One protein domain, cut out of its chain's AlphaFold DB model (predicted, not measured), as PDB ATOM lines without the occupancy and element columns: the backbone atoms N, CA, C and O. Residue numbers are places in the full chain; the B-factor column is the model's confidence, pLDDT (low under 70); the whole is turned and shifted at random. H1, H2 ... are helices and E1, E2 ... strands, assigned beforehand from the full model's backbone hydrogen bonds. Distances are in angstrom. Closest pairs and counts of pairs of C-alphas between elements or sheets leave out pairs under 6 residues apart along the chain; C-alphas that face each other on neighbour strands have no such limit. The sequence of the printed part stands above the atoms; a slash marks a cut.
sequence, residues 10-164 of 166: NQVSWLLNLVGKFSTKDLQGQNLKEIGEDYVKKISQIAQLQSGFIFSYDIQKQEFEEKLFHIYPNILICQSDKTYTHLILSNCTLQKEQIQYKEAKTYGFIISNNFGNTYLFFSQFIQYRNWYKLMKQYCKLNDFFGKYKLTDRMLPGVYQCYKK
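This is residues 10 to 164 of the 166 residues of an uncharacterized protein of Paramecium tetraurelia (UniProt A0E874). Two strongly twisted sheets meet where E2 crosses E8; H4 fills one end of the groove between them, and H1 crosses its other end. The hairpin E9-E10, with H5 before it, sits at one far end of the longest axis and meets the rest at few points. The 155 printed residues hold five named helices and ten strands, in the order H1 H2 E1 H3 E2 to E8 H4 H5 E9 E10, a mixed class. The sheets run E1-E5-E4-E3-E2, E6-E7-E8 and E9-E10, antiparallel, though E1 meets E5 only at a point. The whole is compact, with a radius of gyration of the C-alphas of 15.5 A and spans of 49 by 32 by 27 A.

Find C-alpha 10 at (151.267, 104.135, 126.094); from there H1 runs to residue 18. H2 (24 to 28), E1 (33 to 35) and H3 (37 to 44) follow. Next come E2 (50 to 58, 21.8 A), E3 (63 to 72, 26.1 A), E4 (75 to 80) and E5 (83 to 88), a meander, each strand the antiparallel neighbour of the one before. E2 bends by 60 degrees at residue 53, E3 by 59 degrees at residue 66. A second meander is E6 (93 to 101, 26.1 A), E7 (104 to 113, 29.4 A) and E8 (116 to 122, 20.3 A). H4 (125 to 138, 20.5 A) begins at C-alpha 125, (147.782, 117.691, 132.768). H5 (144 to 147), E9 (148 to 155) and E10 (158 to 163) end at C-alpha 163, (142.958, 141.769, 120.316).

Start at the five-strand sheet, where N 54 and O 67 of E2 and E3 are 2.9 A apart, within hydrogen-bond range. Between E6 and E7, look at N 97 and O 108, 2.8 A. The closest C-alphas of E2 and E8 are those of Phe 55 and Phe 121, 4.9 A. H4 is on the E6-E7-E8 sheet at a height of 9.2 A, along E7 at 10 degrees on the local plane; H1 is on its other face, giving three layers, helices on both faces of a sheet. H1 and H4 are also on the sheet E1-E5-E4-E3-E2: H1 at a height of 8.1 A over the sheet, across E3 at 65 degrees on the local plane, and H4 at a height of 10.0 A, across E2 at 84 degrees on the local plane. H2 only grazes both sheets. For E9 and E10, see N 149 and O 162, 2.8 A. Every O i to N i+4 pair is within range in H2 and H3, 3 of 5 in H1, 8 of 10 in H4; H5 is too short.

The C-alphas farthest apart, Lys 102 and Asp 152, are 49.9 A apart. The printed part has no cut, and its links are tight. Confidence is under 70 at residues 10 to 11, 19 to 20 and 140 to 164.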
ATOM      1  N   ASN A  10     152.246 105.196 126.331       53.56
ATOM      2  CA  ASN A  10     151.267 104.135 126.094       53.56
ATOM      3  C   ASN A  10     150.046 104.216 127.018       53.56
ATOM      4  O   ASN A  10     149.025 103.615 126.696       53.56
ATOM      5  N   GLN A  11     150.104 104.953 128.139       63.72
ATOM      6  CA  GLN A  11     149.031 104.897 129.133       63.72
ATOM      7  C   GLN A  11     147.712 105.555 128.699       63.72
ATOM      8  O   GLN A  11     146.644 105.184 129.181       63.72
ATOM      9  N   VAL A  12     147.768 106.535 127.797       73.38
ATOM     10  CA  VAL A  12     146.565 107.261 127.375       73.38
ATOM     11  C   VAL A  12     145.865 106.566 126.215       73.38
ATOM     12  O   VAL A  12     144.650 106.415 126.278       73.38
ATOM     13  N   SER A  13     146.590 106.076 125.204       75.31
ATOM     14  CA  SER A  13     145.962 105.387 124.064       75.31
ATOM     15  C   SER A  13     145.136 104.172 124.510       75.31
ATOM     16  O   SER A  13     143.962 104.072 124.148       75.31
ATOM     17  N   TRP A  14     145.673 103.311 125.391       80.38
ATOM     18  CA  TRP A  14     144.901 102.164 125.900       80.38
ATOM     19  C   TRP A  14     143.636 102.605 126.635       80.38
ATOM     20  O   TRP A  14     142.577 102.004 126.462       80.38
ATOM     21  N   LEU A  15     143.731 103.671 127.436       81.00
ATOM     22  CA  LEU A  15     142.617 104.193 128.217       81.00
ATOM     23  C   LEU A  15     141.509 104.721 127.300       81.00
ATOM     24  O   LEU A  15     140.335 104.443 127.523       81.00
ATOM     25  N   LEU A  16     141.875 105.462 126.256       81.06
ATOM     26  CA  LEU A  16     140.921 106.044 125.314       81.06
ATOM     27  C   LEU A  16     140.207 104.980 124.478       81.06
ATOM     28  O   LEU A  16     138.997 105.079 124.277       81.06
ATOM     29  N   ASN A  17     140.936 103.951 124.045       76.50
ATOM     30  CA  ASN A  17     140.395 102.881 123.210       76.50
ATOM     31  C   ASN A  17     139.524 101.886 123.998       76.50
ATOM     32  O   ASN A  17     138.633 101.266 123.425       76.50
ATOM     33  N   LEU A  18     139.727 101.755 125.315       70.38
ATOM     34  CA  LEU A  18     138.960 100.827 126.156       70.38
ATOM     35  C   LEU A  18     137.658 101.404 126.713       70.38
ATOM     36  O   LEU A  18     136.743 100.649 127.033       70.38
ATOM     37  N   VAL A  19     137.564 102.723 126.880       63.50
ATOM     38  CA  VAL A  19     136.504 103.303 127.719       63.50
ATOM     39  C   VAL A  19     135.128 103.330 127.037       63.50
ATOM     40  O   VAL A  19     134.139 103.573 127.720       63.50
ATOM     41  N   GLY A  20     135.013 103.031 125.735       65.38
ATOM     42  CA  GLY A  20     133.716 102.859 125.048       65.38
ATOM     43  C   GLY A  20     132.735 104.031 125.223       65.38
ATOM     44  O   GLY A  20     131.535 103.882 125.020       65.38
ATOM     45  N   LYS A  21     133.238 105.193 125.663       75.12
ATOM     46  CA  LYS A  21     132.443 106.341 126.121       75.12
ATOM     47  C   LYS A  21     131.926 107.180 124.963       75.12
ATOM     48  O   LYS A  21     130.946 107.900 125.124       75.12
ATOM     49  N   PHE A  22     132.584 107.098 123.813       79.44
ATOM     50  CA  PHE A  22     132.169 107.793 122.606       79.44
ATOM     51  C   PHE A  22     131.431 106.819 121.704       79.44
ATOM     52  O   PHE A  22     131.921 105.720 121.444       79.44
ATOM     53  N   SER A  23     130.256 107.221 121.222       79.69
ATOM     54  CA  SER A  23     129.566 106.420 120.222       79.69
ATOM     55  C   SER A  23     130.366 106.437 118.917       79.69
ATOM     56  O   SER A  23     130.973 107.450 118.560       79.69
ATOM     57  N   THR A  24     130.345 105.336 118.165       78.31
ATOM     58  CA  THR A  24     131.006 105.261 116.850       78.31
ATOM     59  C   THR A  24     130.522 106.369 115.913       78.31
ATOM     60  O   THR A  24     131.307 106.929 115.154       78.31
ATOM     61  N   LYS A  25     129.237 106.736 116.012       79.12
ATOM     62  CA  LYS A  25     128.636 107.824 115.235       79.12
ATOM     63  C   LYS A  25     129.281 109.178 115.546       79.12
ATOM     64  O   LYS A  25     129.521 109.952 114.624       79.12
ATOM     65  N   ASP A  26     129.583 109.452 116.814       79.69
ATOM     66  CA  ASP A  26     130.223 110.709 117.210       79.69
ATOM     67  C   ASP A  26     131.695 110.755 116.776       79.69
ATOM     68  O   ASP A  26     132.173 111.797 116.331       79.69
ATOM     69  N   LEU A  27     132.394 109.616 116.853       82.69
ATOM     70  CA  LEU A  27     133.797 109.480 116.445       82.69
ATOM     71  C   LEU A  27     133.998 109.605 114.926       82.69
ATOM     72  O   LEU A  27     135.022 110.115 114.478       82.69
ATOM     73  N   GLN A  28     133.019 109.177 114.126       81.81
ATOM     74  CA  GLN A  28     133.064 109.294 112.663       81.81
ATOM     75  C   GLN A  28     132.805 110.721 112.161       81.81
ATOM     76  O   GLN A  28     133.237 111.081 111.065       81.81
ATOM     77  N   GLY A  29     132.106 111.549 112.939       80.88
ATOM     78  CA  GLY A  29     131.810 112.930 112.575       80.88
ATOM     79  C   GLY A  29     133.002 113.854 112.806       80.88
ATOM     80  O   GLY A  29     132.941 114.667 113.719       80.88
ATOM     81  N   GLN A  30     134.074 113.763 112.010       79.88
ATOM     82  CA  GLN A  30     135.251 114.627 112.169       79.88
ATOM     83  C   GLN A  30     135.106 115.985 111.467       79.88
ATOM     84  O   GLN A  30     134.721 116.076 110.300       79.88
ATOM     85  N   ASN A  31     135.472 117.062 112.171       89.12
ATOM     86  CA  ASN A  31     135.407 118.427 111.632       89.12
ATOM     87  C   ASN A  31     136.727 118.973 111.060       89.12
ATOM     88  O   ASN A  31     136.716 120.055 110.468       89.12
ATOM     89  N   LEU A  32     137.832 118.235 111.191       89.94
ATOM     90  CA  LEU A  32     139.096 118.548 110.524       89.94
ATOM     91  C   LEU A  32     138.939 118.433 109.000       89.94
ATOM     92  O   LEU A  32     138.329 117.490 108.495       89.94
ATOM     93  N   LYS A  33     139.491 119.400 108.264       89.56
ATOM     94  CA  LYS A  33     139.458 119.443 106.794       89.56
ATOM     95  C   LYS A  33     140.864 119.424 106.225       89.56
ATOM     96  O   LYS A  33     141.705 120.196 106.683       89.56
ATOM     97  N   GLU A  34     141.102 118.580 105.229       90.38
ATOM     98  CA  GLU A  34     142.378 118.530 104.513       90.38
ATOM     99  C   GLU A  34     142.739 119.883 103.896       90.38
ATOM    100  O   GLU A  34     141.872 120.645 103.460       90.38
ATOM    101  N   ILE A  35     144.035 120.180 103.891       88.38
ATOM    102  CA  ILE A  35     144.618 121.365 103.266       88.38
ATOM    103  C   ILE A  35     145.794 120.959 102.390       88.38
ATOM    104  O   ILE A  35     146.586 120.090 102.744       88.38
ATOM    105  N   GLY A  36     145.905 121.618 101.238       86.06
ATOM    106  CA  GLY A  36     147.014 121.410 100.313       86.06
ATOM    107  C   GLY A  36     148.319 122.034 100.806       86.06
ATOM    108  O   GLY A  36     148.325 122.955 101.629       86.06
ATOM    109  N   GLU A  37     149.432 121.576 100.241       85.62
ATOM    110  CA  GLU A  37     150.785 122.005 100.615       85.62
ATOM    111  C   GLU A  37     150.990 123.524 100.534       85.62
ATOM    112  O   GLU A  37     151.633 124.114 101.401       85.62
ATOM    113  N   ASP A  38     150.411 124.189  99.535       85.69
ATOM    114  CA  ASP A  38     150.534 125.643  99.379       85.69
ATOM    115  C   ASP A  38     149.911 126.413 100.545       85.69
ATOM    116  O   ASP A  38     150.406 127.467 100.954       85.69
ATOM    117  N   TYR A  39     148.828 125.880 101.108       84.25
ATOM    118  CA  TYR A  39     148.173 126.454 102.275       84.25
ATOM    119  C   TYR A  39     149.045 126.275 103.522       84.25
ATOM    120  O   TYR A  39     149.229 127.221 104.288       84.25
ATOM    121  N   VAL A  40     149.645 125.091 103.682       84.69
ATOM    122  CA  VAL A  40     150.591 124.789 104.767       84.69
ATOM    123  C   VAL A  40     151.801 125.722 104.700       84.69
ATOM    124  O   VAL A  40     152.157 126.325 105.712       84.69
ATOM    125  N   LYS A  41     152.377 125.934 103.508       86.31
ATOM    126  CA  LYS A  41     153.494 126.871 103.296       86.31
ATOM    127  C   LYS A  41     153.133 128.286 103.743       86.31
ATOM    128  O   LYS A  41     153.895 128.902 104.482       86.31
ATOM    129  N   LYS A  42     151.956 128.790 103.362       85.06
ATOM    130  CA  LYS A  42     151.491 130.123 103.780       85.06
ATOM    131  C   LYS A  42     151.274 130.216 105.290       85.06
ATOM    132  O   LYS A  42     151.700 131.192 105.895       85.06
ATOM    133  N   ILE A  43     150.667 129.205 105.920       83.44
ATOM    134  CA  ILE A  43     150.486 129.215 107.380       83.44
ATOM    135  C   ILE A  43     151.817 129.140 108.118       83.44
ATOM    136  O   ILE A  43     151.972 129.798 109.141       83.44
ATOM    137  N   SER A  44     152.791 128.397 107.597       83.62
ATOM    138  CA  SER A  44     154.100 128.268 108.242       83.62
ATOM    139  C   SER A  44     154.866 129.597 108.358       83.62
ATOM    140  O   SER A  44     155.777 129.703 109.170       83.62
ATOM    141  N   GLN A  45     154.463 130.625 107.600       85.50
ATOM    142  CA  GLN A  45     154.994 131.989 107.703       85.50
ATOM    143  C   GLN A  45     154.409 132.776 108.889       85.50
ATOM    144  O   GLN A  45     154.948 133.812 109.273       85.50
ATOM    145  N   ILE A  46     153.300 132.312 109.470       83.19
ATOM    146  CA  ILE A  46     152.656 132.919 110.635       83.19
ATOM    147  C   ILE A  46     153.336 132.388 111.899       83.19
ATOM    148  O   ILE A  46     153.651 131.204 111.998       83.19
ATOM    149  N   ALA A  47     153.516 133.244 112.907       83.81
ATOM    150  CA  ALA A  47     154.038 132.813 114.199       83.81
ATOM    151  C   ALA A  47     153.119 131.757 114.844       83.81
ATOM    152  O   ALA A  47     151.961 132.025 115.178       83.81
ATOM    153  N   GLN A  48     153.658 130.554 115.028       90.38
ATOM    154  CA  GLN A  48     152.994 129.471 115.743       90.38
ATOM    155  C   GLN A  48     152.914 129.807 117.240       90.38
ATOM    156  O   GLN A  48     153.901 130.222 117.843       90.38
ATOM    157  N   LEU A  49     151.753 129.583 117.856       90.88
ATOM    158  CA  LEU A  49     151.544 129.825 119.287       90.88
ATOM    159  C   LEU A  49     152.030 128.652 120.139       90.88
ATOM    160  O   LEU A  49     152.641 128.849 121.185       90.88
ATOM    161  N   GLN A  50     151.728 127.426 119.706       94.12
ATOM    162  CA  GLN A  50     152.117 126.205 120.405       94.12
ATOM    163  C   GLN A  50     152.080 125.003 119.453       94.12
ATOM    164  O   GLN A  50     151.270 124.974 118.533       94.12
ATOM    165  N   SER A  51     152.918 123.997 119.695       95.56
ATOM    166  CA  SER A  51     152.792 122.666 119.093       95.56
ATOM    167  C   SER A  51     152.911 121.580 120.153       95.56
ATOM    168  O   SER A  51     153.359 121.825 121.278       95.56
ATOM    169  N   GLY A  52     152.456 120.378 119.815       94.94
ATOM    170  CA  GLY A  52     152.611 119.220 120.677       94.94
ATOM    171  C   GLY A  52     151.938 117.980 120.122       94.94
ATOM    172  O   GLY A  52     150.997 118.061 119.334       94.94
ATOM    173  N   PHE A  53     152.433 116.841 120.580       95.00
ATOM    174  CA  PHE A  53     151.816 115.548 120.358       95.00
ATOM    175  C   PHE A  53     150.606 115.377 121.284       95.00
ATOM    176  O   PHE A  53     150.683 115.688 122.480       95.00
ATOM    177  N   ILE A  54     149.466 114.994 120.706       95.12
ATOM    178  CA  ILE A  54     148.160 114.892 121.373       95.12
ATOM    179  C   ILE A  54     147.424 113.684 120.810       95.12
ATOM    180  O   ILE A  54     147.445 113.448 119.604       95.12
ATOM    181  N   PHE A  55     146.723 112.952 121.670       94.00
ATOM    182  CA  PHE A  55     145.891 111.839 121.240       94.00
ATOM    183  C   PHE A  55     144.610 112.345 120.582       94.00
ATOM    184  O   PHE A  55     143.851 113.110 121.183       94.00
ATOM    185  N   SER A  56     144.358 111.890 119.358       93.25
ATOM    186  CA  SER A  56     143.145 112.180 118.601       93.25
ATOM    187  C   SER A  56     142.663 110.934 117.872       93.25
ATOM    188  O   SER A  56     143.435 110.004 117.647       93.25
ATOM    189  N   TYR A  57     141.375 110.895 117.542       91.19
ATOM    190  CA  TYR A  57     140.792 109.729 116.892       91.19
ATOM    191  C   TYR A  57     141.235 109.659 115.427       91.19
ATOM    192  O   TYR A  57     141.174 110.644 114.686       91.19
ATOM    193  N   ASP A  58     141.695 108.490 115.006       88.38
ATOM    194  CA  ASP A  58     141.933 108.166 113.613       88.38
ATOM    195  C   ASP A  58     140.769 107.340 113.068       88.38
ATOM    196  O   ASP A  58     140.511 106.226 113.516       88.38
ATOM    197  N   ILE A  59     140.058 107.891 112.084       85.44
ATOM    198  CA  ILE A  59     138.894 107.228 111.485       85.44
ATOM    199  C   ILE A  59     139.306 105.993 110.676       85.44
ATOM    200  O   ILE A  59     138.550 105.023 110.627       85.44
ATOM    201  N   GLN A  60     140.479 106.012 110.035       85.44
ATOM    202  CA  GLN A  60     140.936 104.909 109.190       85.44
ATOM    203  C   GLN A  60     141.347 103.708 110.042       85.44
ATOM    204  O   GLN A  60     140.980 102.578 109.723       85.44
ATOM    205  N   LYS A  61     142.059 103.957 111.145       87.12
ATOM    206  CA  LYS A  61     142.490 102.919 112.095       87.12
ATOM    207  C   LYS A  61     141.448 102.592 113.168       87.12
ATOM    208  O   LYS A  61     141.568 101.582 113.847       87.12
ATOM    209  N   GLN A  62     140.415 103.424 113.295       87.12
ATOM    210  CA  GLN A  62     139.360 103.337 114.307       87.12
ATOM    211  C   GLN A  62     139.860 103.375 115.759       87.12
ATOM    212  O   GLN A  62     139.224 102.819 116.656       87.12
ATOM    213  N   GLU A  63     140.957 104.080 116.014       88.56
ATOM    214  CA  GLU A  63     141.596 104.153 117.328       88.56
ATOM    215  C   GLU A  63     142.110 105.560 117.639       88.56
ATOM    216  O   GLU A  63     142.306 106.392 116.754       88.56
ATOM    217  N   PHE A  64     142.335 105.842 118.920       90.19
ATOM    218  CA  PHE A  64     143.050 107.034 119.353       90.19
ATOM    219  C   PHE A  64     144.557 106.834 119.226       90.19
ATOM    220  O   PHE A  64     145.148 105.997 119.917       90.19
ATOM    221  N   GLU A  65     145.181 107.689 118.424       90.38
ATOM    222  CA  GLU A  65     146.624 107.722 118.219       90.38
ATOM    223  C   GLU A  65     147.194 109.114 118.488       90.38
ATOM    224  O   GLU A  65     146.489 110.128 118.481       90.38
ATOM    225  N   GLU A  66     148.493 109.156 118.754       92.62
ATOM    226  CA  GLU A  66     149.211 110.399 118.980       92.62
ATOM    227  C   GLU A  66     149.488 111.093 117.635       92.62
ATOM    228  O   GLU A  66     150.138 110.532 116.757       92.62
ATOM    229  N   LYS A  67     148.997 112.325 117.472       94.00
ATOM    230  CA  LYS A  67     149.199 113.157 116.275       94.00
ATOM    231  C   LYS A  67     149.870 114.470 116.651       94.00
ATOM    232  O   LYS A  67     149.701 114.967 117.769       94.00
ATOM    233  N   LEU A  68     150.626 115.047 115.719       95.31
ATOM    234  CA  LEU A  68     151.251 116.348 115.928       95.31
ATOM    235  C   LEU A  68     150.245 117.452 115.605       95.31
ATOM    236  O   LEU A  68     149.766 117.564 114.478       95.31
ATOM    237  N   PHE A  69     149.950 118.294 116.590       96.25
ATOM    238  CA  PHE A  69     149.094 119.454 116.400       96.25
ATOM    239  C   PHE A  69     149.871 120.758 116.555       96.25
ATOM    240  O   PHE A  69     150.767 120.882 117.393       96.25
ATOM    241  N   HIS A  70     149.448 121.761 115.791       94.75
ATOM    242  CA  HIS A  70     149.973 123.119 115.805       94.75
ATOM    243  C   HIS A  70     148.826 124.109 116.006       94.75
ATOM    244  O   HIS A  70     147.843 124.101 115.264       94.75
ATOM    245  N   ILE A  71     148.957 124.983 117.000       92.75
ATOM    246  CA  ILE A  71     148.049 126.103 117.227       92.75
ATOM    247  C   ILE A  71     148.656 127.350 116.589       92.75
ATOM    248  O   ILE A  71     149.735 127.804 116.976       92.75
ATOM    249  N   TYR A  72     147.898 127.943 115.679       90.12
ATOM    250  CA  TYR A  72     148.095 129.286 115.150       90.12
ATOM    251  C   TYR A  72     146.948 130.186 115.629       90.12
ATOM    252  O   TYR A  72     145.928 129.685 116.120       90.12
ATOM    253  N   PRO A  73     147.054 131.518 115.485       85.69
ATOM    254  CA  PRO A  73     145.919 132.394 115.734       85.69
ATOM    255  C   PRO A  73     144.694 131.942 114.928       85.69
ATOM    256  O   PRO A  73     144.720 131.896 113.700       85.69
ATOM    257  N   ASN A  74     143.622 131.592 115.638       84.19
ATOM    258  CA  ASN A  74     142.350 131.129 115.083       84.19
ATOM    259  C   ASN A  74     142.366 129.825 114.248       84.19
ATOM    260  O   ASN A  74     141.353 129.487 113.631       84.19
ATOM    261  N   ILE A  75     143.462 129.062 114.232       89.75
ATOM    262  CA  ILE A  75     143.548 127.800 113.482       89.75
ATOM    263  C   ILE A  75     144.249 126.738 114.316       89.75
ATOM    264  O   ILE A  75     145.296 126.984 114.913       89.75
ATOM    265  N   LEU A  76     143.698 125.533 114.283       93.94
ATOM    266  CA  LEU A  76     144.387 124.317 114.679       93.94
ATOM    267  C   LEU A  76     144.754 123.526 113.422       93.94
ATOM    268  O   LEU A  76     143.877 123.263 112.604       93.94
ATOM    269  N   ILE A  77     146.019 123.142 113.278       94.00
ATOM    270  CA  ILE A  77     146.481 122.203 112.251       94.00
ATOM    271  C   ILE A  77     146.837 120.884 112.921       94.00
ATOM    272  O   ILE A  77     147.480 120.874 113.967       94.00
ATOM    273  N   CYS A  78     146.438 119.786 112.293       95.00
ATOM    274  CA  CYS A  78     146.875 118.436 112.596       95.00
ATOM    275  C   CYS A  78     147.745 117.937 111.444       95.00
ATOM    276  O   CYS A  78     147.330 117.990 110.283       95.00
ATOM    277  N   GLN A  79     148.936 117.455 111.775       92.31
ATOM    278  CA  GLN A  79     149.826 116.758 110.863       92.31
ATOM    279  C   GLN A  79     149.781 115.263 111.187       92.31
ATOM    280  O   GLN A  79     150.088 114.845 112.306       92.31
ATOM    281  N   SER A  80     149.410 114.466 110.190       86.62
ATOM    282  CA  SER A  80     149.407 113.006 110.246       86.62
ATOM    283  C   SER A  80     150.048 112.500 108.958       86.62
ATOM    284  O   SER A  80     149.542 112.738 107.862       86.62
ATOM    285  N   ASP A  81     151.227 111.891 109.089       83.81
ATOM    286  CA  ASP A  81     152.088 111.486 107.977       83.81
ATOM    287  C   ASP A  81     152.354 112.625 106.972       83.81
ATOM    288  O   ASP A  81     153.026 113.608 107.296       83.81
ATOM    289  N   LYS A  82     151.835 112.485 105.746       83.75
ATOM    290  CA  LYS A  82     151.949 113.458 104.646       83.75
ATOM    291  C   LYS A  82     150.701 114.326 104.488       83.75
ATOM    292  O   LYS A  82     150.649 115.159 103.586       83.75
ATOM    293  N   THR A  83     149.705 114.137 105.346       87.94
ATOM    294  CA  THR A  83     148.422 114.826 105.264       87.94
ATOM    295  C   THR A  83     148.343 115.893 106.342       87.94
ATOM    296  O   THR A  83     148.585 115.654 107.529       87.94
ATOM    297  N   TYR A  84     147.952 117.091 105.921       91.75
ATOM    298  CA  TYR A  84     147.664 118.199 106.814       91.75
ATOM    299  C   TYR A  84     146.167 118.437 106.823       91.75
ATOM    300  O   TYR A  84     145.535 118.587 105.779       91.75
ATOM    301  N   THR A  85     145.597 118.502 108.016       92.75
ATOM    302  CA  THR A  85     144.207 118.898 108.204       92.75
ATOM    303  C   THR A  85     144.134 120.101 109.127       92.75
ATOM    304  O   THR A  85     145.043 120.352 109.915       92.75
ATOM    305  N   HIS A  86     143.067 120.881 109.016       92.31
ATOM    306  CA  HIS A  86     142.891 122.093 109.798       92.31
ATOM    307  C   HIS A  86     141.474 122.239 110.338       92.31
ATOM    308  O   HIS A  86     140.517 121.645 109.833       92.31
ATOM    309  N   LEU A  87     141.361 123.086 111.357       91.81
ATOM    310  CA  LEU A  87     140.115 123.507 111.966       91.81
ATOM    311  C   LEU A  87     140.172 125.003 112.288       91.81
ATOM    312  O   LEU A  87     141.088 125.468 112.966       91.81
ATOM    313  N   ILE A  88     139.170 125.754 111.827       89.06
ATOM    314  CA  ILE A  88     139.018 127.179 112.144       89.06
ATOM    315  C   ILE A  88     138.339 127.307 113.509       89.06
ATOM    316  O   ILE A  88     137.165 126.962 113.674       89.06
ATOM    317  N   LEU A  89     139.075 127.826 114.489       89.62
ATOM    318  CA  LEU A  89     138.662 127.800 115.892       89.62
ATOM    319  C   LEU A  89     137.469 128.714 116.170       89.62
ATOM    320  O   LEU A  89     136.561 128.307 116.888       89.62
ATOM    321  N   SER A  90     137.378 129.876 115.524       85.62
ATOM    322  CA  SER A  90     136.268 130.832 115.683       85.62
ATOM    323  C   SER A  90     134.889 130.249 115.377       85.62
ATOM    324  O   SER A  90     133.874 130.781 115.828       85.62
ATOM    325  N   ASN A  91     134.832 129.151 114.623       86.50
ATOM    326  CA  ASN A  91     133.589 128.468 114.273       86.50
ATOM    327  C   ASN A  91     133.242 127.323 115.231       86.50
ATOM    328  O   ASN A  91     132.215 126.672 115.043       86.50
ATOM    329  N   CYS A  92     134.077 127.081 116.239       90.12
ATOM    330  CA  CYS A  92     133.995 125.911 117.094       90.12
ATOM    331  C   CYS A  92     133.675 126.261 118.547       90.12
ATOM    332  O   CYS A  92     134.131 127.275 119.071       90.12
ATOM    333  N   THR A  93     132.945 125.387 119.226       90.69
ATOM    334  CA  THR A  93     132.818 125.376 120.685       90.69
ATOM    335  C   THR A  93     133.872 124.451 121.291       90.69
ATOM    336  O   THR A  93     134.396 123.558 120.627       90.69
ATOM    337  N   LEU A  94     134.224 124.699 122.553       92.94
ATOM    338  CA  LEU A  94     135.232 123.932 123.284       92.94
ATOM    339  C   LEU A  94     134.613 123.374 124.565       92.94
ATOM    340  O   LEU A  94     134.307 124.136 125.485       92.94
ATOM    341  N   GLN A  95     134.467 122.056 124.641       92.25
ATOM    342  CA  GLN A  95     133.994 121.345 125.825       92.25
ATOM    343  C   GLN A  95     135.165 120.624 126.490       92.25
ATOM    344  O   GLN A  95     135.901 119.898 125.832       92.25
ATOM    345  N   LYS A  96     135.346 120.801 127.802       93.62
ATOM    346  CA  LYS A  96     136.324 120.014 128.568       93.62
ATOM    347  C   LYS A  96     135.833 118.582 128.724       93.62
ATOM    348  O   LYS A  96     134.645 118.374 128.943       93.62
ATOM    349  N   GLU A  97     136.758 117.636 128.717       92.56
ATOM    350  CA  GLU A  97     136.459 116.225 128.916       92.56
ATOM    351  C   GLU A  97     137.456 115.587 129.886       92.56
ATOM    352  O   GLU A  97     138.638 115.941 129.924       92.56
ATOM    353  N   GLN A  98     136.966 114.638 130.681       91.62
ATOM    354  CA  GLN A  98     137.791 113.809 131.550       91.62
ATOM    355  C   GLN A  98     137.406 112.350 131.339       91.62
ATOM    356  O   GLN A  98     136.229 111.978 131.369       91.62
ATOM    357  N   ILE A  99     138.414 111.509 131.150       89.00
ATOM    358  CA  ILE A  99     138.244 110.063 131.078       89.00
ATOM    359  C   ILE A  99     138.951 109.456 132.273       89.00
ATOM    360  O   ILE A  99     140.095 109.794 132.570       89.00
ATOM    361  N   GLN A 100     138.244 108.571 132.966       87.12
ATOM    362  CA  GLN A 100     138.751 107.864 134.125       87.12
ATOM    363  C   GLN A 100     138.338 106.400 134.030       87.12
ATOM    364  O   GLN A 100     137.169 106.097 133.798       87.12
ATOM    365  N   TYR A 101     139.300 105.507 134.232       82.94
ATOM    366  CA  TYR A 101     139.069 104.074 134.334       82.94
ATOM    367  C   TYR A 101     139.995 103.504 135.401       82.94
ATOM    368  O   TYR A 101     141.220 103.564 135.272       82.94
ATOM    369  N   LYS A 102     139.403 102.954 136.466       84.25
ATOM    370  CA  LYS A 102     140.129 102.573 137.686       84.25
ATOM    371  C   LYS A 102     140.953 103.772 138.199       84.25
ATOM    372  O   LYS A 102     140.398 104.850 138.412       84.25
ATOM    373  N   GLU A 103     142.258 103.593 138.370       83.00
ATOM    374  CA  GLU A 103     143.197 104.621 138.834       83.00
ATOM    375  C   GLU A 103     143.728 105.511 137.698       83.00
ATOM    376  O   GLU A 103     144.266 106.592 137.947       83.00
ATOM    377  N   ALA A 104     143.559 105.087 136.441       84.50
ATOM    378  CA  ALA A 104     144.026 105.837 135.288       84.50
ATOM    379  C   ALA A 104     143.062 106.981 134.963       84.50
ATOM    380  O   ALA A 104     141.838 106.811 134.936       84.50
ATOM    381  N   LYS A 105     143.625 108.156 134.678       88.25
ATOM    382  CA  LYS A 105     142.873 109.342 134.273       88.25
ATOM    383  C   LYS A 105     143.589 110.094 133.163       88.25
ATOM    384  O   LYS A 105     144.808 110.248 133.196       88.25
ATOM    385  N   THR A 106     142.818 110.625 132.225       91.38
ATOM    386  CA  THR A 106     143.299 111.557 131.206       91.38
ATOM    387  C   THR A 106     142.338 112.732 131.068       91.38
ATOM    388  O   THR A 106     141.157 112.662 131.428       91.38
ATOM    389  N   TYR A 107     142.880 113.838 130.577       93.69
ATOM    390  CA  TYR A 107     142.182 115.097 130.394       93.69
ATOM    391  C   TYR A 107     142.202 115.444 128.921       93.69
ATOM    392  O   TYR A 107     143.199 115.219 128.236       93.69
ATOM    393  N   GLY A 108     141.111 116.020 128.448       94.81
ATOM    394  CA  GLY A 108     140.972 116.387 127.059       94.81
ATOM    395  C   GLY A 108     139.951 117.479 126.848       94.81
ATOM    396  O   GLY A 108     139.412 118.076 127.785       94.81
ATOM    397  N   PHE A 109     139.695 117.749 125.584       93.94
ATOM    398  CA  PHE A 109     138.577 118.563 125.169       93.94
ATOM    399  C   PHE A 109     138.047 118.114 123.815       93.94
ATOM    400  O   PHE A 109     138.775 117.582 122.978       93.94
ATOM    401  N   ILE A 110     136.754 118.348 123.633       93.38
ATOM    402  CA  ILE A 110     136.023 118.116 122.397       93.38
ATOM    403  C   ILE A 110     135.830 119.480 121.743       93.38
ATOM    404  O   ILE A 110     135.326 120.419 122.369       93.38
ATOM    405  N   ILE A 111     136.281 119.596 120.497       93.94
ATOM    406  CA  ILE A 111     136.089 120.785 119.674       93.94
ATOM    407  C   ILE A 111     134.968 120.497 118.686       93.94
ATOM    408  O   ILE A 111     135.139 119.656 117.806       93.94
ATOM    409  N   SER A 112     133.853 121.212 118.795       91.75
ATOM    410  CA  SER A 112     132.645 120.918 118.018       91.75
ATOM    411  C   SER A 112     132.248 122.083 117.124       91.75
ATOM    412  O   SER A 112     132.354 123.244 117.511       91.75
ATOM    413  N   ASN A 113     131.751 121.785 115.928       89.38
ATOM    414  CA  ASN A 113     131.077 122.740 115.050       89.38
ATOM    415  C   ASN A 113     129.960 122.023 114.270       89.38
ATOM    416  O   ASN A 113     129.697 120.844 114.494       89.38
ATOM    417  N   ASN A 114     129.316 122.715 113.329       86.62
ATOM    418  CA  ASN A 114     128.210 122.149 112.545       86.62
ATOM    419  C   ASN A 114     128.613 120.956 111.651       86.62
ATOM    420  O   ASN A 114     127.737 120.291 111.109       86.62
ATOM    421  N   PHE A 115     129.912 120.700 111.470       87.31
ATOM    422  CA  PHE A 115     130.431 119.587 110.671       87.31
ATOM    423  C   PHE A 115     130.802 118.362 111.509       87.31
ATOM    424  O   PHE A 115     131.010 117.300 110.931       87.31
ATOM    425  N   GLY A 116     130.908 118.498 112.835       90.81
ATOM    426  CA  GLY A 116     131.283 117.404 113.724       90.81
ATOM    427  C   GLY A 116     132.219 117.818 114.859       90.81
ATOM    428  O   GLY A 116     132.284 118.990 115.245       90.81
ATOM    429  N   ASN A 117     132.971 116.844 115.362       92.31
ATOM    430  CA  ASN A 117     133.818 116.907 116.541       92.31
ATOM    431  C   ASN A 117     135.289 116.624 116.202       92.31
ATOM    432  O   ASN A 117     135.605 115.875 115.285       92.31
ATOM    433  N   THR A 118     136.198 117.200 116.980       93.69
ATOM    434  CA  THR A 118     137.596 116.772 117.075       93.69
ATOM    435  C   THR A 118     137.905 116.512 118.538       93.69
ATOM    436  O   THR A 118     137.700 117.383 119.387       93.69
ATOM    437  N   TYR A 119     138.386 115.309 118.828       93.88
ATOM    438  CA  TYR A 119     138.705 114.848 120.173       93.88
ATOM    439  C   TYR A 119     140.198 115.005 120.424       93.88
ATOM    440  O   TYR A 119     141.000 114.532 119.621       93.88
ATOM    441  N   LEU A 120     140.564 115.662 121.523       95.06
ATOM    442  CA  LEU A 120     141.957 115.917 121.882       95.06
ATOM    443  C   LEU A 120     142.203 115.535 123.334       95.06
ATOM    444  O   LEU A 120     141.628 116.143 124.237       95.06
ATOM    445  N   PHE A 121     143.076 114.559 123.552       95.00
ATOM    446  CA  PHE A 121     143.441 114.045 124.869       95.00
ATOM    447  C   PHE A 121     144.941 114.144 125.110       95.00
ATOM    448  O   PHE A 121     145.760 113.926 124.222       95.00
ATOM    449  N   PHE A 122     145.299 114.477 126.344       94.25
ATOM    450  CA  PHE A 122     146.659 114.841 126.712       94.25
ATOM    451  C   PHE A 122     147.261 113.791 127.639       94.25
ATOM    452  O   PHE A 122     146.625 113.352 128.601       94.25
ATOM    453  N   SER A 123     148.523 113.443 127.392       88.62
ATOM    454  CA  SER A 123     149.324 112.621 128.306       88.62
ATOM    455  C   SER A 123     149.637 113.351 129.609       88.62
ATOM    456  O   SER A 123     149.728 112.736 130.668       88.62
ATOM    457  N   GLN A 124     149.752 114.681 129.556       90.69
ATOM    458  CA  GLN A 124     150.135 115.500 130.697       90.69
ATOM    459  C   GLN A 124     149.094 116.574 131.016       90.69
ATOM    460  O   GLN A 124     148.691 117.374 130.168       90.69
ATOM    461  N   PHE A 125     148.728 116.678 132.296       90.62
ATOM    462  CA  PHE A 125     147.782 117.691 132.768       90.62
ATOM    463  C   PHE A 125     148.275 119.129 132.531       90.62
ATOM    464  O   PHE A 125     147.475 120.019 132.239       90.62
ATOM    465  N   ILE A 126     149.589 119.369 132.624       92.75
ATOM    466  CA  ILE A 126     150.170 120.691 132.357       92.75
ATOM    467  C   ILE A 126     150.001 121.100 130.888       92.75
ATOM    468  O   ILE A 126     149.606 122.234 130.612       92.75
ATOM    469  N   GLN A 127     150.201 120.161 129.956       94.25
ATOM    470  CA  GLN A 127     149.987 120.375 128.525       94.25
ATOM    471  C   GLN A 127     148.514 120.701 128.259       94.25
ATOM    472  O   GLN A 127     148.228 121.743 127.673       94.25
ATOM    473  N   TYR A 128     147.589 119.898 128.800       95.31
ATOM    474  CA  TYR A 128     146.148 120.163 128.739       95.31
ATOM    475  C   TYR A 128     145.792 121.576 129.223       95.31
ATOM    476  O   TYR A 128     145.064 122.300 128.544       95.31
ATOM    477  N   ARG A 129     146.314 122.012 130.380       95.19
ATOM    478  CA  ARG A 129     146.012 123.347 130.926       95.19
ATOM    479  C   ARG A 129     146.489 124.472 130.014       95.19
ATOM    480  O   ARG A 129     145.772 125.465 129.872       95.19
ATOM    481  N   ASN A 130     147.678 124.337 129.435       93.75
ATOM    482  CA  ASN A 130     148.246 125.340 128.537       93.75
ATOM    483  C   ASN A 130     147.454 125.405 127.226       93.75
ATOM    484  O   ASN A 130     146.997 126.483 126.841       93.75
ATOM    485  N   TRP A 131     147.170 124.245 126.631       95.38
ATOM    486  CA  TRP A 131     146.356 124.131 125.425       95.38
ATOM    487  C   TRP A 131     144.948 124.682 125.630       95.38
ATOM    488  O   TRP A 131     144.491 125.510 124.849       95.38
ATOM    489  N   TYR A 132     144.274 124.317 126.721       93.69
ATOM    490  CA  TYR A 132     142.933 124.817 127.018       93.69
ATOM    491  C   TYR A 132     142.895 126.348 127.132       93.69
ATOM    492  O   TYR A 132     141.972 126.981 126.619       93.69
ATOM    493  N   LYS A 133     143.896 126.967 127.780       91.00
ATOM    494  CA  LYS A 133     143.981 128.433 127.891       91.00
ATOM    495  C   LYS A 133     144.090 129.111 126.525       91.00
ATOM    496  O   LYS A 133     143.448 130.140 126.350       91.00
ATOM    497  N   LEU A 134     144.879 128.561 125.600       89.75
ATOM    498  CA  LEU A 134     145.026 129.096 124.242       89.75
ATOM    499  C   LEU A 134     143.766 128.861 123.410       89.75
ATOM    500  O   LEU A 134     143.188 129.806 122.885       89.75
ATOM    501  N   MET A 135     143.287 127.620 123.350       91.00
ATOM    502  CA  MET A 135     142.129 127.235 122.538       91.00
ATOM    503  C   MET A 135     140.875 128.010 122.942       91.00
ATOM    504  O   MET A 135     140.140 128.495 122.085       91.00
ATOM    505  N   LYS A 136     140.670 128.229 124.248       88.38
ATOM    506  CA  LYS A 136     139.554 129.032 124.761       88.38
ATOM    507  C   LYS A 136     139.564 130.473 124.232       88.38
ATOM    508  O   LYS A 136     138.500 131.071 124.161       88.38
ATOM    509  N   GLN A 137     140.717 131.049 123.885       83.81
ATOM    510  CA  GLN A 137     140.788 132.424 123.368       83.81
ATOM    511  C   GLN A 137     140.213 132.563 121.956       83.81
ATOM    512  O   GLN A 137     139.740 133.650 121.618       83.81
ATOM    513  N   TYR A 138     140.269 131.489 121.162       83.50
ATOM    514  CA  TYR A 138     139.911 131.491 119.742       83.50
ATOM    515  C   TYR A 138     138.623 130.732 119.437       83.50
ATOM    516  O   TYR A 138     137.887 131.137 118.542       83.50
ATOM    517  N   CYS A 139     138.321 129.663 120.181       85.31
ATOM    518  CA  CYS A 139     137.017 129.018 120.097       85.31
ATOM    519  C   CYS A 139     135.918 130.017 120.457       85.31
ATOM    520  O   CYS A 139     136.149 130.909 121.274       85.31
ATOM    521  N   LYS A 140     134.744 129.857 119.838       69.19
ATOM    522  CA  LYS A 140     133.542 130.695 119.933       69.19
ATOM    523  C   LYS A 140     133.123 130.887 121.399       69.19
ATOM    524  O   LYS A 140     132.212 130.253 121.917       69.19
ATOM    525  N   LEU A 141     133.821 131.780 122.089       56.31
ATOM    526  CA  LEU A 141     133.303 132.528 123.211       56.31
ATOM    527  C   LEU A 141     132.246 133.445 122.608       56.31
ATOM    528  O   LEU A 141     132.473 134.002 121.531       56.31
ATOM    529  N   ASN A 142     131.119 133.624 123.292       50.44
ATOM    530  CA  ASN A 142     130.230 134.745 123.009       50.44
ATOM    531  C   ASN A 142     131.109 135.990 122.754       50.44
ATOM    532  O   ASN A 142     131.931 136.349 123.611       50.44
ATOM    533  N   ASP A 143     130.999 136.552 121.546       55.94
ATOM    534  CA  ASP A 143     131.683 137.766 121.086       55.94
ATOM    535  C   ASP A 143     133.150 137.678 120.568       55.94
ATOM    536  O   ASP A 143     133.980 138.543 120.851       55.94
ATOM    537  N   PHE A 144     133.515 136.669 119.762       62.94
ATOM    538  CA  PHE A 144     134.822 136.665 119.060       62.94
ATOM    539  C   PHE A 144     135.028 137.916 118.174       62.94
ATOM    540  O   PHE A 144     136.073 138.564 118.251       62.94
ATOM    541  N   PHE A 145     134.017 138.304 117.387       62.88
ATOM    542  CA  PHE A 145     134.071 139.483 116.505       62.88
ATOM    543  C   PHE A 145     134.078 140.826 117.268       62.88
ATOM    544  O   PHE A 145     134.608 141.825 116.768       62.88
ATOM    545  N   GLY A 146     133.538 140.884 118.488       59.50
ATOM    546  CA  GLY A 146     133.660 142.069 119.337       59.50
ATOM    547  C   GLY A 146     135.031 142.193 119.988       59.50
ATOM    548  O   GLY A 146     135.538 143.310 120.065       59.50
ATOM    549  N   LYS A 147     135.697 141.083 120.337       60.19
ATOM    550  CA  LYS A 147     137.009 141.085 121.025       60.19
ATOM    551  C   LYS A 147     138.219 141.239 120.112       60.19
ATOM    552  O   LYS A 147     139.243 141.771 120.546       60.19
ATOM    553  N   TYR A 148     138.126 140.778 118.869       64.31
ATOM    554  CA  TYR A 148     139.246 140.798 117.934       64.31
ATOM    555  C   TYR A 148     138.929 141.657 116.713       64.31
ATOM    556  O   TYR A 148     137.842 141.583 116.142       64.31
ATOM    557  N   LYS A 149     139.887 142.493 116.303       67.00
ATOM    558  CA  LYS A 149     139.868 143.124 114.985       67.00
ATOM    559  C   LYS A 149     140.365 142.085 113.989       67.00
ATOM    560  O   LYS A 149     141.503 141.622 114.094       67.00
ATOM    561  N   LEU A 150     139.493 141.703 113.062       68.31
ATOM    562  CA  LEU A 150     139.886 140.915 111.902       68.31
ATOM    563  C   LEU A 150     140.563 141.855 110.909       68.31
ATOM    564  O   LEU A 150     140.065 142.947 110.641       68.31
ATOM    565  N   THR A 151     141.721 141.444 110.428       65.50
ATOM    566  CA  THR A 151     142.478 142.139 109.381       65.50
ATOM    567  C   THR A 151     142.437 141.299 108.110       65.50
ATOM    568  O   THR A 151     141.526 140.474 107.965       65.50
ATOM    569  N   ASP A 152     143.368 141.534 107.185       53.31
ATOM    570  CA  ASP A 152     143.378 140.894 105.879       53.31
ATOM    571  C   ASP A 152     143.175 139.384 105.975       53.31
ATOM    572  O   ASP A 152     143.666 138.676 106.869       53.31
ATOM    573  N   ARG A 153     142.385 138.894 105.024       57.72
ATOM    574  CA  ARG A 153     142.143 137.474 104.856       57.72
ATOM    575  C   ARG A 153     143.461 136.831 104.441       57.72
ATOM    576  O   ARG A 153     143.825 136.878 103.271       57.72
ATOM    577  N   MET A 154     144.155 136.216 105.396       58.50
ATOM    578  CA  MET A 154     145.403 135.509 105.111       58.50
ATOM    579  C   MET A 154     145.133 134.319 104.187       58.50
ATOM    580  O   MET A 154     145.899 134.067 103.261       58.50
ATOM    581  N   LEU A 155     144.023 133.600 104.424       61.91
ATOM    582  CA  LEU A 155     143.583 132.429 103.653       61.91
ATOM    583  C   LEU A 155     142.043 132.300 103.670       61.91
ATOM    584  O   LEU A 155     141.389 132.916 104.514       61.91
ATOM    585  N   PRO A 156     141.410 131.504 102.782       60.75
ATOM    586  CA  PRO A 156     139.970 131.241 102.858       60.75
ATOM    587  C   PRO A 156     139.542 130.778 104.262       60.75
ATOM    588  O   PRO A 156     140.039 129.780 104.774       60.75
ATOM    589  N   GLY A 157     138.648 131.542 104.900       60.88
ATOM    590  CA  GLY A 157     138.165 131.286 106.268       60.88
ATOM    591  C   GLY A 157     139.123 131.684 107.402       60.88
ATOM    592  O   GLY A 157     138.745 131.605 108.568       60.88
ATOM    593  N   VAL A 158     140.324 132.163 107.075       61.38
ATOM    594  CA  VAL A 158     141.355 132.565 108.033       61.38
ATOM    595  C   VAL A 158     141.559 134.060 107.979       61.38
ATOM    596  O   VAL A 158     141.863 134.642 106.937       61.38
ATOM    597  N   TYR A 159     141.487 134.659 109.152       64.38
ATOM    598  CA  TYR A 159     141.719 136.073 109.340       64.38
ATOM    599  C   TYR A 159     142.869 136.236 110.306       64.38
ATOM    600  O   TYR A 159     142.937 135.539 111.321       64.38
ATOM    601  N   GLN A 160     143.752 137.179 110.010       64.62
ATOM    602  CA  GLN A 160     144.661 137.647 111.032       64.62
ATOM    603  C   GLN A 160     143.838 138.409 112.076       64.62
ATOM    604  O   GLN A 160     143.048 139.297 111.741       64.62
ATOM    605  N   CYS A 161     143.966 138.014 113.340       65.62
ATOM    606  CA  CYS A 161     143.183 138.569 114.435       65.62
ATOM    607  C   CYS A 161     144.095 139.244 115.460       65.62
ATOM    608  O   CYS A 161     145.014 138.625 115.994       65.62
ATOM    609  N   TYR A 162     143.787 140.498 115.779       67.94
ATOM    610  CA  TYR A 162     144.447 141.248 116.844       67.94
ATOM    611  C   TYR A 162     143.435 141.557 117.932       67.94
ATOM    612  O   TYR A 162     142.298 141.932 117.636       67.94
ATOM    613  N   LYS A 163     143.819 141.381 119.197       63.16
ATOM    614  CA  LYS A 163     142.958 141.769 120.316       63.16
ATOM    615  C   LYS A 163     142.710 143.273 120.211       63.16
ATOM    616  O   LYS A 163     143.671 144.025 120.080       63.16
ATOM    617  N   LYS A 164     141.446 143.709 120.238       63.06
ATOM    618  CA  LYS A 164     141.149 145.144 120.294       63.06
ATOM    619  C   LYS A 164     141.720 145.673 121.610       63.06
ATOM    620  O   LYS A 164     141.369 145.171 122.679       63.06
TER     621      LYS A 164